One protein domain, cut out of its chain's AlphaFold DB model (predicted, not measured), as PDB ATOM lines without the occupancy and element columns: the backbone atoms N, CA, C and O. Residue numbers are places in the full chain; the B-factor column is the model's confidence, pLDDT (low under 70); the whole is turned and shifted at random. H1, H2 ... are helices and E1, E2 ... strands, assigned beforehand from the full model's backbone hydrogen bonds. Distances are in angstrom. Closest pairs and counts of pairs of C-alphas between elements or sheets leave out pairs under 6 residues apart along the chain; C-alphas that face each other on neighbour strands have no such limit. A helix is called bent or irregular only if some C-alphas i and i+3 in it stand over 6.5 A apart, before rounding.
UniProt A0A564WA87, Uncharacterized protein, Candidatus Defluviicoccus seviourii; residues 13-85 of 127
ATOM      1  N   ASP A  13     193.847 132.604  87.947       89.81
ATOM      2  CA  ASP A  13     194.944 132.637  86.969       89.81
ATOM      3  C   ASP A  13     195.836 133.879  87.119       89.81
ATOM      4  O   ASP A  13     197.067 133.794  87.017       89.81
ATOM      5  N   GLU A  14     195.237 135.034  87.423       92.06
ATOM      6  CA  GLU A  14     195.993 136.237  87.769       92.06
ATOM      7  C   GLU A  14     196.781 136.022  89.055       92.06
ATOM      8  O   GLU A  14     197.970 136.326  89.087       92.06
ATOM      9  N   ILE A  15     196.168 135.436  90.088       91.56
ATOM     10  CA  ILE A  15     196.852 135.157  91.356       91.56
ATOM     11  C   ILE A  15     198.023 134.200  91.120       91.56
ATOM     12  O   ILE A  15     199.125 134.480  91.587       91.56
ATOM     13  N   ARG A  16     197.842 133.130  90.330       90.69
ATOM     14  CA  ARG A  16     198.933 132.221  89.935       90.69
ATOM     15  C   ARG A  16     200.106 132.996  89.330       90.69
ATOM     16  O   ARG A  16     201.253 132.819  89.744       90.69
ATOM     17  N   THR A  17     199.816 133.882  88.383       90.44
ATOM     18  CA  THR A  17     200.829 134.697  87.697       90.44
ATOM     19  C   THR A  17     201.518 135.672  88.656       90.44
ATOM     20  O   THR A  17     202.746 135.778  88.661       90.44
ATOM     21  N   ILE A  18     200.741 136.357  89.497       92.19
ATOM     22  CA  ILE A  18     201.222 137.337  90.477       92.19
ATOM     23  C   ILE A  18     202.146 136.670  91.492       92.19
ATOM     24  O   ILE A  18     203.250 137.158  91.728       92.19
ATOM     25  N   MET A  19     201.722 135.540  92.058       89.75
ATOM     26  CA  MET A  19     202.491 134.807  93.060       89.75
ATOM     27  C   MET A  19     203.779 134.236  92.473       89.75
ATOM     28  O   MET A  19     204.826 134.334  93.107       89.75
ATOM     29  N   THR A  20     203.739 133.740  91.235       88.19
ATOM     30  CA  THR A  20     204.936 133.251  90.533       88.19
ATOM     31  C   THR A  20     205.940 134.381  90.263       88.19
ATOM     32  O   THR A  20     207.138 134.214  90.505       88.19
ATOM     33  N   ASP A  21     205.489 135.561  89.810       88.19
ATOM     34  CA  ASP A  21     206.390 136.709  89.605       88.19
ATOM     35  C   ASP A  21     206.936 137.255  90.931       88.19
ATOM     36  O   ASP A  21     208.096 137.666  91.008       88.19
ATOM     37  N   TYR A  22     206.118 137.246  91.984       87.69
ATOM     38  CA  TYR A  22     206.526 137.683  93.314       87.69
ATOM     39  C   TYR A  22     207.580 136.745  93.920       87.69
ATOM     40  O   TYR A  22     208.587 137.224  94.448       87.69
ATOM     41  N   ASP A  23     207.403 135.428  93.770       85.19
ATOM     42  CA  ASP A  23     208.338 134.399  94.234       85.19
ATOM     43  C   ASP A  23     209.703 134.499  93.545       85.19
ATOM     44  O   ASP A  23     210.741 134.601  94.212       85.19
ATOM     45  N   ARG A  24     209.689 134.593  92.204       81.69
ATOM     46  CA  ARG A  24     210.885 134.726  91.353       81.69
ATOM     47  C   ARG A  24     211.773 135.900  91.759       81.69
ATOM     48  O   ARG A  24     212.984 135.865  91.561       81.69
ATOM     49  N   ARG A  25     211.182 136.952  92.324       76.56
ATOM     50  CA  ARG A  25     211.884 138.178  92.726       76.56
ATOM     51  C   ARG A  25     212.473 138.127  94.140       76.56
ATOM     52  O   ARG A  25     212.982 139.151  94.588       76.56
ATOM     53  N   GLY A  26     212.452 136.974  94.817       65.19
ATOM     54  CA  GLY A  26     213.347 136.712  95.953       65.19
ATOM     55  C   GLY A  26     212.699 136.270  97.265       65.19
ATOM     56  O   GLY A  26     213.411 136.181  98.261       65.19
ATOM     57  N   LYS A  27     211.390 135.980  97.304       65.88
ATOM     58  CA  LYS A  27     210.722 135.509  98.535       65.88
ATOM     59  C   LYS A  27     210.774 133.980  98.725       65.88
ATOM     60  O   LYS A  27     210.582 133.545  99.853       65.88
ATOM     61  N   LYS A  28     211.095 133.193  97.679       70.06
ATOM     62  CA  LYS A  28     211.239 131.710  97.692       70.06
ATOM     63  C   LYS A  28     210.113 130.956  98.427       70.06
ATOM     64  O   LYS A  28     210.317 129.863  98.945       70.06
ATOM     65  N   MET A  29     208.924 131.531  98.459       72.06
ATOM     66  CA  MET A  29     207.738 131.012  99.114       72.06
ATOM     67  C   MET A  29     207.151 129.800  98.380       72.06
ATOM     68  O   MET A  29     206.659 128.878  99.017       72.06
ATOM     69  N   LEU A  30     207.236 129.775  97.045       72.69
ATOM     70  CA  LEU A  30     206.786 128.633  96.236       72.69
ATOM     71  C   LEU A  30     207.891 127.587  96.045       72.69
ATOM     72  O   LEU A  30     207.646 126.551  95.435       72.69
ATOM     73  N   ALA A  31     209.113 127.858  96.520       72.44
ATOM     74  CA  ALA A  31     210.294 127.009  96.348       72.44
ATOM     75  C   ALA A  31     210.523 126.526  94.894       72.44
ATOM     76  O   ALA A  31     211.058 125.442  94.674       72.44
ATOM     77  N   GLY A  32     210.114 127.319  93.895       69.94
ATOM     78  CA  GLY A  32     210.213 126.951  92.476       69.94
ATOM     79  C   GLY A  32     209.177 125.930  91.988       69.94
ATOM     80  O   GLY A  32     209.342 125.387  90.896       69.94
ATOM     81  N   LYS A  33     208.125 125.661  92.768       81.44
ATOM     82  CA  LYS A  33     207.035 124.744  92.413       81.44
ATOM     83  C   LYS A  33     205.950 125.445  91.601       81.44
ATOM     84  O   LYS A  33     205.728 126.650  91.725       81.44
ATOM     85  N   GLU A  34     205.258 124.678  90.770       83.69
ATOM     86  CA  GLU A  34     204.167 125.172  89.935       83.69
ATOM     87  C   GLU A  34     202.856 125.162  90.720       83.69
ATOM     88  O   GLU A  34     202.491 124.150  91.314       83.69
ATOM     89  N   ILE A  35     202.134 126.284  90.727       87.69
ATOM     90  CA  ILE A  35     200.834 126.385  91.398       87.69
ATOM     91  C   ILE A  35     199.768 125.685  90.553       87.69
ATOM     92  O   ILE A  35     199.412 126.156  89.471       87.69
ATOM     93  N   VAL A  36     199.195 124.616  91.094       87.44
ATOM     94  CA  VAL A  36     198.112 123.855  90.464       87.44
ATOM     95  C   VAL A  36     196.768 124.472  90.833       87.44
ATOM     96  O   VAL A  36     196.000 124.856  89.947       87.44
ATOM     97  N   SER A  37     196.513 124.659  92.129       86.12
ATOM     98  CA  SER A  37     195.270 125.244  92.637       86.12
ATOM     99  C   SER A  37     195.513 126.176  93.822       86.12
ATOM    100  O   SER A  37     196.540 126.113  94.496       86.12
ATOM    101  N   ILE A  38     194.557 127.077  94.043       89.06
ATOM    102  CA  ILE A  38     194.555 128.047  95.139       89.06
ATOM    103  C   ILE A  38     193.203 127.917  95.832       89.06
ATOM    104  O   ILE A  38     192.167 128.050  95.176       89.06
ATOM    105  N   ASN A  39     193.217 127.667  97.136       88.12
ATOM    106  CA  ASN A  39     192.019 127.634  97.955       88.12
ATOM    107  C   ASN A  39     191.759 129.035  98.524       88.12
ATOM    108  O   ASN A  39     192.453 129.492  99.429       88.12
ATOM    109  N   SER A  40     190.780 129.753  97.972       84.81
ATOM    110  CA  SER A  40     190.444 131.100  98.446       84.81
ATOM    111  C   SER A  40     189.589 131.096  99.715       84.81
ATOM    112  O   SER A  40     189.493 132.133 100.366       84.81
ATOM    113  N   GLU A  41     188.986 129.971 100.108       85.00
ATOM    114  CA  GLU A  41     188.122 129.897 101.297       85.00
ATOM    115  C   GLU A  41     188.918 130.082 102.595       85.00
ATOM    116  O   GLU A  41     188.436 130.686 103.561       85.00
ATOM    117  N   THR A  42     190.183 129.658 102.586       83.50
ATOM    118  CA  THR A  42     191.071 129.733 103.750       83.50
ATOM    119  C   THR A  42     191.541 131.157 104.031       83.50
ATOM    120  O   THR A  42     192.007 131.422 105.125       83.50
ATOM    121  N   VAL A  43     191.341 132.123 103.124       83.12
ATOM    122  CA  VAL A  43     191.702 133.541 103.353       83.12
ATOM    123  C   VAL A  43     191.155 134.065 104.691       83.12
ATOM    124  O   VAL A  43     191.813 134.853 105.367       83.12
ATOM    125  N   SER A  44     189.972 133.597 105.100       79.75
ATOM    126  CA  SER A  44     189.338 133.956 106.376       79.75
ATOM    127  C   SER A  44     190.118 133.515 107.624       79.75
ATOM    128  O   SER A  44     189.929 134.098 108.689       79.75
ATOM    129  N   THR A  45     191.007 132.527 107.502       82.56
ATOM    130  CA  THR A  45     191.845 132.004 108.592       82.56
ATOM    131  C   THR A  45     193.217 132.679 108.670       82.56
ATOM    132  O   THR A  45     194.030 132.312 109.515       82.56
ATOM    133  N   GLY A  46     193.490 133.668 107.809       84.00
ATOM    134  CA  GLY A  46     194.779 134.365 107.746       84.00
ATOM    135  C   GLY A  46     195.832 133.664 106.883       84.00
ATOM    136  O   GLY A  46     196.927 134.198 106.708       84.00
ATOM    137  N   VAL A  47     195.507 132.516 106.275       88.62
ATOM    138  CA  VAL A  47     196.392 131.801 105.344       88.62
ATOM    139  C   VAL A  47     195.673 131.388 104.061       88.62
ATOM    140  O   VAL A  47     194.492 131.072 104.047       88.62
ATOM    141  N   VAL A  48     196.390 131.348 102.949       88.38
ATOM    142  CA  VAL A  48     195.911 130.841 101.664       88.38
ATOM    143  C   VAL A  48     196.612 129.527 101.378       88.38
ATOM    144  O   VAL A  48     197.836 129.494 101.252       88.38
ATOM    145  N   GLU A  49     195.841 128.447 101.295       90.31
ATOM    146  CA  GLU A  49     196.380 127.150 100.895       90.31
ATOM    147  C   GLU A  49     196.599 127.142  99.382       90.31
ATOM    148  O   GLU A  49     195.693 127.410  98.584       90.31
ATOM    149  N   ILE A  50     197.821 126.827  98.978       89.50
ATOM    150  CA  ILE A  50     198.203 126.706  97.577       89.50
ATOM    151  C   ILE A  50     198.688 125.280  97.358       89.50
ATOM    152  O   ILE A  50     199.635 124.833  98.003       89.50
ATOM    153  N   ALA A  51     198.044 124.553  96.446       88.69
ATOM    154  CA  ALA A  51     198.544 123.257  96.018       88.69
ATOM    155  C   ALA A  51     199.580 123.475  94.915       88.69
ATOM    156  O   ALA A  51     199.279 124.025  93.850       88.69
ATOM    157  N   CYS A  52     200.798 123.023  95.169       88.44
ATOM    158  CA  CYS A  52     201.918 123.121  94.255       88.44
ATOM    159  C   CYS A  52     202.385 121.733  93.819       88.44
ATOM    160  O   CYS A  52     202.381 120.797  94.613       88.44
ATOM    161  N   SER A  53     202.844 121.611  92.575       86.06
ATOM    162  CA  SER A  53     203.521 120.410  92.087       86.06
ATOM    163  C   SER A  53     204.949 120.728  91.662       86.06
ATOM    164  O   SER A  53     205.253 121.823  91.183       86.06
ATOM    165  N   GLU A  54     205.838 119.756  91.825       81.69
ATOM    166  CA  GLU A  54     207.135 119.794  91.161       81.69
ATOM    167  C   GLU A  54     206.970 119.417  89.688       81.69
ATOM    168  O   GLU A  54     206.139 118.585  89.320       81.69
ATOM    169  N   ARG A  55     207.760 120.047  88.817       69.56
ATOM    170  CA  ARG A  55     207.646 119.859  87.371       69.56
ATOM    171  C   ARG A  55     207.924 118.397  87.008       69.56
ATOM    172  O   ARG A  55     209.062 117.947  87.091       69.56
ATOM    173  N   GLY A  56     206.885 117.674  86.591       68.00
ATOM    174  CA  GLY A  56     206.965 116.247  86.258       68.00
ATOM    175  C   GLY A  56     206.698 115.291  87.428       68.00
ATOM    176  O   GLY A  56     206.691 114.081  87.218       68.00
ATOM    177  N   ALA A  57     206.433 115.803  88.633       73.06
ATOM    178  CA  ALA A  57     205.928 115.007  89.742       73.06
ATOM    179  C   ALA A  57     204.393 114.989  89.725       73.06
ATOM    180  O   ALA A  57     203.745 115.994  89.441       73.06
ATOM    181  N   ASN A  58     203.803 113.845  90.077       72.06
ATOM    182  CA  ASN A  58     202.356 113.721  90.286       72.06
ATOM    183  C   ASN A  58     201.969 113.929  91.765       72.06
ATOM    184  O   ASN A  58     200.903 113.509  92.207       72.06
ATOM    185  N   VAL A  59     202.878 114.512  92.553       77.56
ATOM    186  CA  VAL A  59     202.709 114.729  93.991       77.56
ATOM    187  C   VAL A  59     202.376 116.196  94.219       77.56
ATOM    188  O   VAL A  59     203.198 117.073  93.959       77.56
ATOM    189  N   LEU A  60     201.173 116.442  94.731       84.00
ATOM    190  CA  LEU A  60     200.752 117.761  95.178       84.00
ATOM    191  C   LEU A  60     201.246 117.993  96.605       84.00
ATOM    192  O   LEU A  60     200.947 117.216  97.510       84.00
ATOM    193  N   GLN A  61     201.973 119.084  96.805       87.06
ATOM    194  CA  GLN A  61     202.279 119.614  98.123       87.06
ATOM    195  C   GLN A  61     201.394 120.827  98.382       87.06
ATOM    196  O   GLN A  61     201.393 121.773  97.599       87.06
ATOM    197  N   VAL A  62     200.678 120.820  99.501       88.06
ATOM    198  CA  VAL A  62     199.962 122.004  99.972       88.06
ATOM    199  C   VAL A  62     200.926 122.865 100.780       88.06
ATOM    200  O   VAL A  62     201.601 122.373 101.685       88.06
ATOM    201  N   ILE A  63     201.008 124.143 100.425       88.81
ATOM    202  CA  ILE A  63     201.743 125.163 101.169       88.81
ATOM    203  C   ILE A  63     200.760 126.201 101.704       88.81
ATOM    204  O   ILE A  63     199.827 126.603 101.009       88.81
ATOM    205  N   ASN A  64     200.996 126.652 102.932       89.44
ATOM    206  CA  ASN A  64     200.195 127.693 103.564       89.44
ATOM    207  C   ASN A  64     200.919 129.025 103.412       89.44
ATOM    208  O   ASN A  64     202.067 129.169 103.833       89.44
ATOM    209  N   VAL A  65     200.246 129.987 102.797       88.06
ATOM    210  CA  VAL A  65     200.785 131.317 102.520       88.06
ATOM    211  C   VAL A  65     200.066 132.330 103.385       88.06
ATOM    212  O   VAL A  65     198.854 132.452 103.272       88.06
ATOM    213  N   GLU A  66     200.778 133.089 104.215       89.75
ATOM    214  CA  GLU A  66     200.116 134.128 105.011       89.75
ATOM    215  C   GLU A  66     199.476 135.183 104.097       89.75
ATOM    216  O   GLU A  66     200.024 135.573 103.054       89.75
ATOM    217  N   VAL A  67     198.288 135.637 104.485       89.56
ATOM    218  CA  VAL A  67     197.480 136.582 103.708       89.56
ATOM    219  C   VAL A  67     198.225 137.908 103.506       89.56
ATOM    220  O   VAL A  67     198.089 138.538 102.458       89.56
ATOM    221  N   GLU A  68     199.102 138.296 104.428       87.62
ATOM    222  CA  GLU A  68     199.988 139.454 104.329       87.62
ATOM    223  C   GLU A  68     200.953 139.348 103.139       87.62
ATOM    224  O   GLU A  68     201.148 140.326 102.406       87.62
ATOM    225  N   TYR A  69     201.528 138.163 102.897       88.44
ATOM    226  CA  TYR A  69     202.414 137.930 101.751       88.44
ATOM    227  C   TYR A  69     201.649 138.000 100.438       88.44
ATOM    228  O   TYR A  69     202.103 138.654  99.493       88.44
ATOM    229  N   LEU A  70     200.473 137.373 100.389       90.06
ATOM    230  CA  LEU A  70     199.587 137.481  99.237       90.06
ATOM    231  C   LEU A  70     199.209 138.948  98.982       90.06
ATOM    232  O   LEU A  70     199.299 139.427  97.853       90.06
ATOM    233  N   GLY A  71     198.867 139.697 100.029       90.94
ATOM    234  CA  GLY A  71     198.566 141.122  99.945       90.94
ATOM    235  C   GLY A  71     199.699 141.944  99.370       90.94
ATOM    236  O   GLY A  71     199.483 142.743  98.457       90.94
ATOM    237  N   ALA A  72     200.919 141.718  99.853       90.06
ATOM    238  CA  ALA A  72     202.105 142.375  99.327       90.06
ATOM    239  C   ALA A  72     202.318 142.065  97.835       90.06
ATOM    240  O   ALA A  72     202.668 142.969  97.067       90.06
ATOM    241  N   ALA A  73     202.072 140.824  97.405       91.31
ATOM    242  CA  ALA A  73     202.160 140.426  96.003       91.31
ATOM    243  C   ALA A  73     201.101 141.126  95.133       91.31
ATOM    244  O   ALA A  73     201.447 141.714  94.105       91.31
ATOM    245  N   LEU A  74     199.839 141.149  95.578       92.81
ATOM    246  CA  LEU A  74     198.730 141.814  94.881       92.81
ATOM    247  C   LEU A  74     198.942 143.331  94.778       92.81
ATOM    248  O   LEU A  74     198.813 143.912  93.699       92.81
ATOM    249  N   ILE A  75     199.332 143.985  95.877       91.31
ATOM    250  CA  ILE A  75     199.632 145.424  95.900       91.31
ATOM    251  C   ILE A  75     200.760 145.740  94.920       91.31
ATOM    252  O   ILE A  75     200.673 146.698  94.151       91.31
ATOM    253  N   ARG A  76     201.820 144.928  94.916       90.38
ATOM    254  CA  ARG A  76     202.945 145.134  94.008       90.38
ATOM    255  C   ARG A  76     202.549 144.949  92.549       90.38
ATOM    256  O   ARG A  76     202.999 145.723  91.708       90.38
ATOM    257  N   TYR A  77     201.714 143.959  92.245       92.56
ATOM    258  CA  TYR A  77     201.165 143.794  90.905       92.56
ATOM    259  C   TYR A  77     200.408 145.046  90.456       92.56
ATOM    260  O   TYR A  77     200.683 145.564  89.374       92.56
ATOM    261  N   CYS A  78     199.538 145.589  91.310       92.50
ATOM    262  CA  CYS A  78     198.828 146.833  91.026       92.50
ATOM    263  C   CYS A  78     199.782 148.008  90.773       92.50
ATOM    264  O   CYS A  78     199.594 148.731  89.799       92.50
ATOM    265  N   ILE A  79     200.836 148.165  91.584       90.62
ATOM    266  CA  ILE A  79     201.864 149.200  91.377       90.62
ATOM    267  C   ILE A  79     202.533 149.032  90.005       90.62
ATOM    268  O   ILE A  79     202.603 149.989  89.238       90.62
ATOM    269  N   ASN A  80     202.974 147.816  89.670       90.50
ATOM    270  CA  ASN A  80     203.658 147.525  88.405       90.50
ATOM    271  C   ASN A  80     202.752 147.703  87.176       90.50
ATOM    272  O   ASN A  80     203.246 147.947  86.080       90.50
ATOM    273  N   ARG A  81     201.436 147.545  87.342       91.44
ATOM    274  CA  ARG A  81     200.432 147.727  86.285       91.44
ATOM    275  C   ARG A  81     199.786 149.112  86.296       91.44
ATOM    276  O   ARG A  81     198.834 149.324  85.555       91.44
ATOM    277  N   HIS A  82     200.288 150.040  87.114       90.81
ATOM    278  CA  HIS A  82     199.729 151.385  87.282       90.81
ATOM    279  C   HIS A  82     198.232 151.394  87.640       90.81
ATOM    280  O   HIS A  82     197.506 152.326  87.300       90.81
ATOM    281  N   ILE A  83     197.769 150.368  88.357       89.88
ATOM    282  CA  ILE A  83     196.408 150.318  88.888       89.88
ATOM    283  C   ILE A  83     196.352 151.259  90.102       89.88
ATOM    284  O   ILE A  83     197.125 151.068  91.046       89.88
ATOM    285  N   PRO A  84     195.471 152.278  90.113       84.69
ATOM    286  CA  PRO A  84     195.427 153.261  91.191       84.69
ATOM    287  C   PRO A  84     195.074 152.629  92.541       84.69
ATOM    288  O   PRO A  84     193.971 152.115  92.730       84.69
ATOM    289  N   ILE A  85     195.994 152.720  93.504       86.62
ATOM    290  CA  ILE A  85     195.787 152.258  94.880       86.62
ATOM    291  C   ILE A  85     195.731 153.460  95.830       86.62
ATOM    292  O   ILE A  85     196.678 154.253  95.865       86.62
TER     293      ILE A  85
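What this domain is: This is residues 13 to 85 of the 127 residues of an uncharacterized protein of Candidatus Defluviicoccus seviourii (UniProt A0A564WA87). A strongly twisted sheet of three strands and the helix H3, which follows directly from the last strand E3, make the two arms of a wide V, and the helix H1 sits in its opening, packing on E1 with its first residues and crossing H3. The short helix H2 lies near the corner of the V, between E1 and E2 along the chain, beside the strands and not over them. The printed part has 73 residues, with three named helices and three named strands in the order H1, E1, H2, E2, E3, H3; the sheet runs E1, E2, E3, all antiparallel, and the class is mixed, helices and strands. The whole is compact by its radius of gyration of the C-alphas, 12.3 A, yet elongated in outline, with spans of 40 by 26 by 20 A.

Where its parts are: In the sheet, E2 is residues 47 to 53, 18.9 A from first to last C-alpha, and E3 is residues 60 to 66, 19.1 A long. E1, residues 34 to 39, is 14.8 A long. H3 is residues 67 to 80; it begins at C-alpha 67 (197.480, 136.582, 103.708) and ends 19.8 A away at C-alpha 80 (203.658, 147.525, 88.405). H1 is residues 13 to 27, also 19.8 A long, with C-alpha 13 at (194.944, 132.637, 86.969); it is irregular, with C-alphas 24 and 27 lying 7.2 A apart. H2 is residues 41 to 45, 8.5 A long, and only just irregular, with C-alphas 41 and 44 lying 6.6 A apart.

How they stand to each other: E2 is the inner strand, and E1 and E3 are the edge strands. E2 and E3 form a hairpin, antiparallel at 152 degrees between their directions; N 50 and O 63 are within hydrogen-bond range at 2.9 A, as are N 48 and O 65 at 2.7 A. E1 and E2 are antiparallel at 145 degrees, with N 36 and O 51 within hydrogen-bond range at 2.8 A. H1 is on the sheet and over E1, at a height over the sheet of 8.9 A; the closest C-alphas of H1 and E1, those of Arg 16 and Ile 35, are 6.3 A apart. On the local plane the lines of H1 and E1 stand at 59.9 degrees, slantwise to the strands but only just short of across. H1 and H3 touch, about perpendicular at 84 degrees, and their closest C-alphas, those of Tyr 22 and Ala 73, are 5.8 A apart. H3 only grazes the sheet, with its residues 67 to 70; its closest approach to E2 is between the C-alphas of Val 67 and Val 47, 5.2 A. H2 stands at the sheet's level, with the C-alphas of Thr 42 and Val 48 its closest to E2 at 5.4 A. H2 and H3 are close but not clearly touching, with the C-alphas of Val 43 and Val 67 at 6.5 A, while H1 and H2 are apart. In H3 every O i to N i+4 pair is within hydrogen-bond range; H1 has 10 of 11, and H2 has 0 of 1, with 1 of 2 O i to N i+3 pairs within range.

The domain as a whole: The two C-alphas farthest apart, those of Asn 58 and Pro 84, are 40.2 A from each other. The printed part has no cut. The links E1 to H2, H2 to E2 and E3 to H3 are tight, those from H1 to E1 and from E2 to E3 are short, and there is no long link. The mean pLDDT of the printed part is 85.0, and five residues are under 70: 26 to 27, which belong to H1, then 32, and 55 to 56.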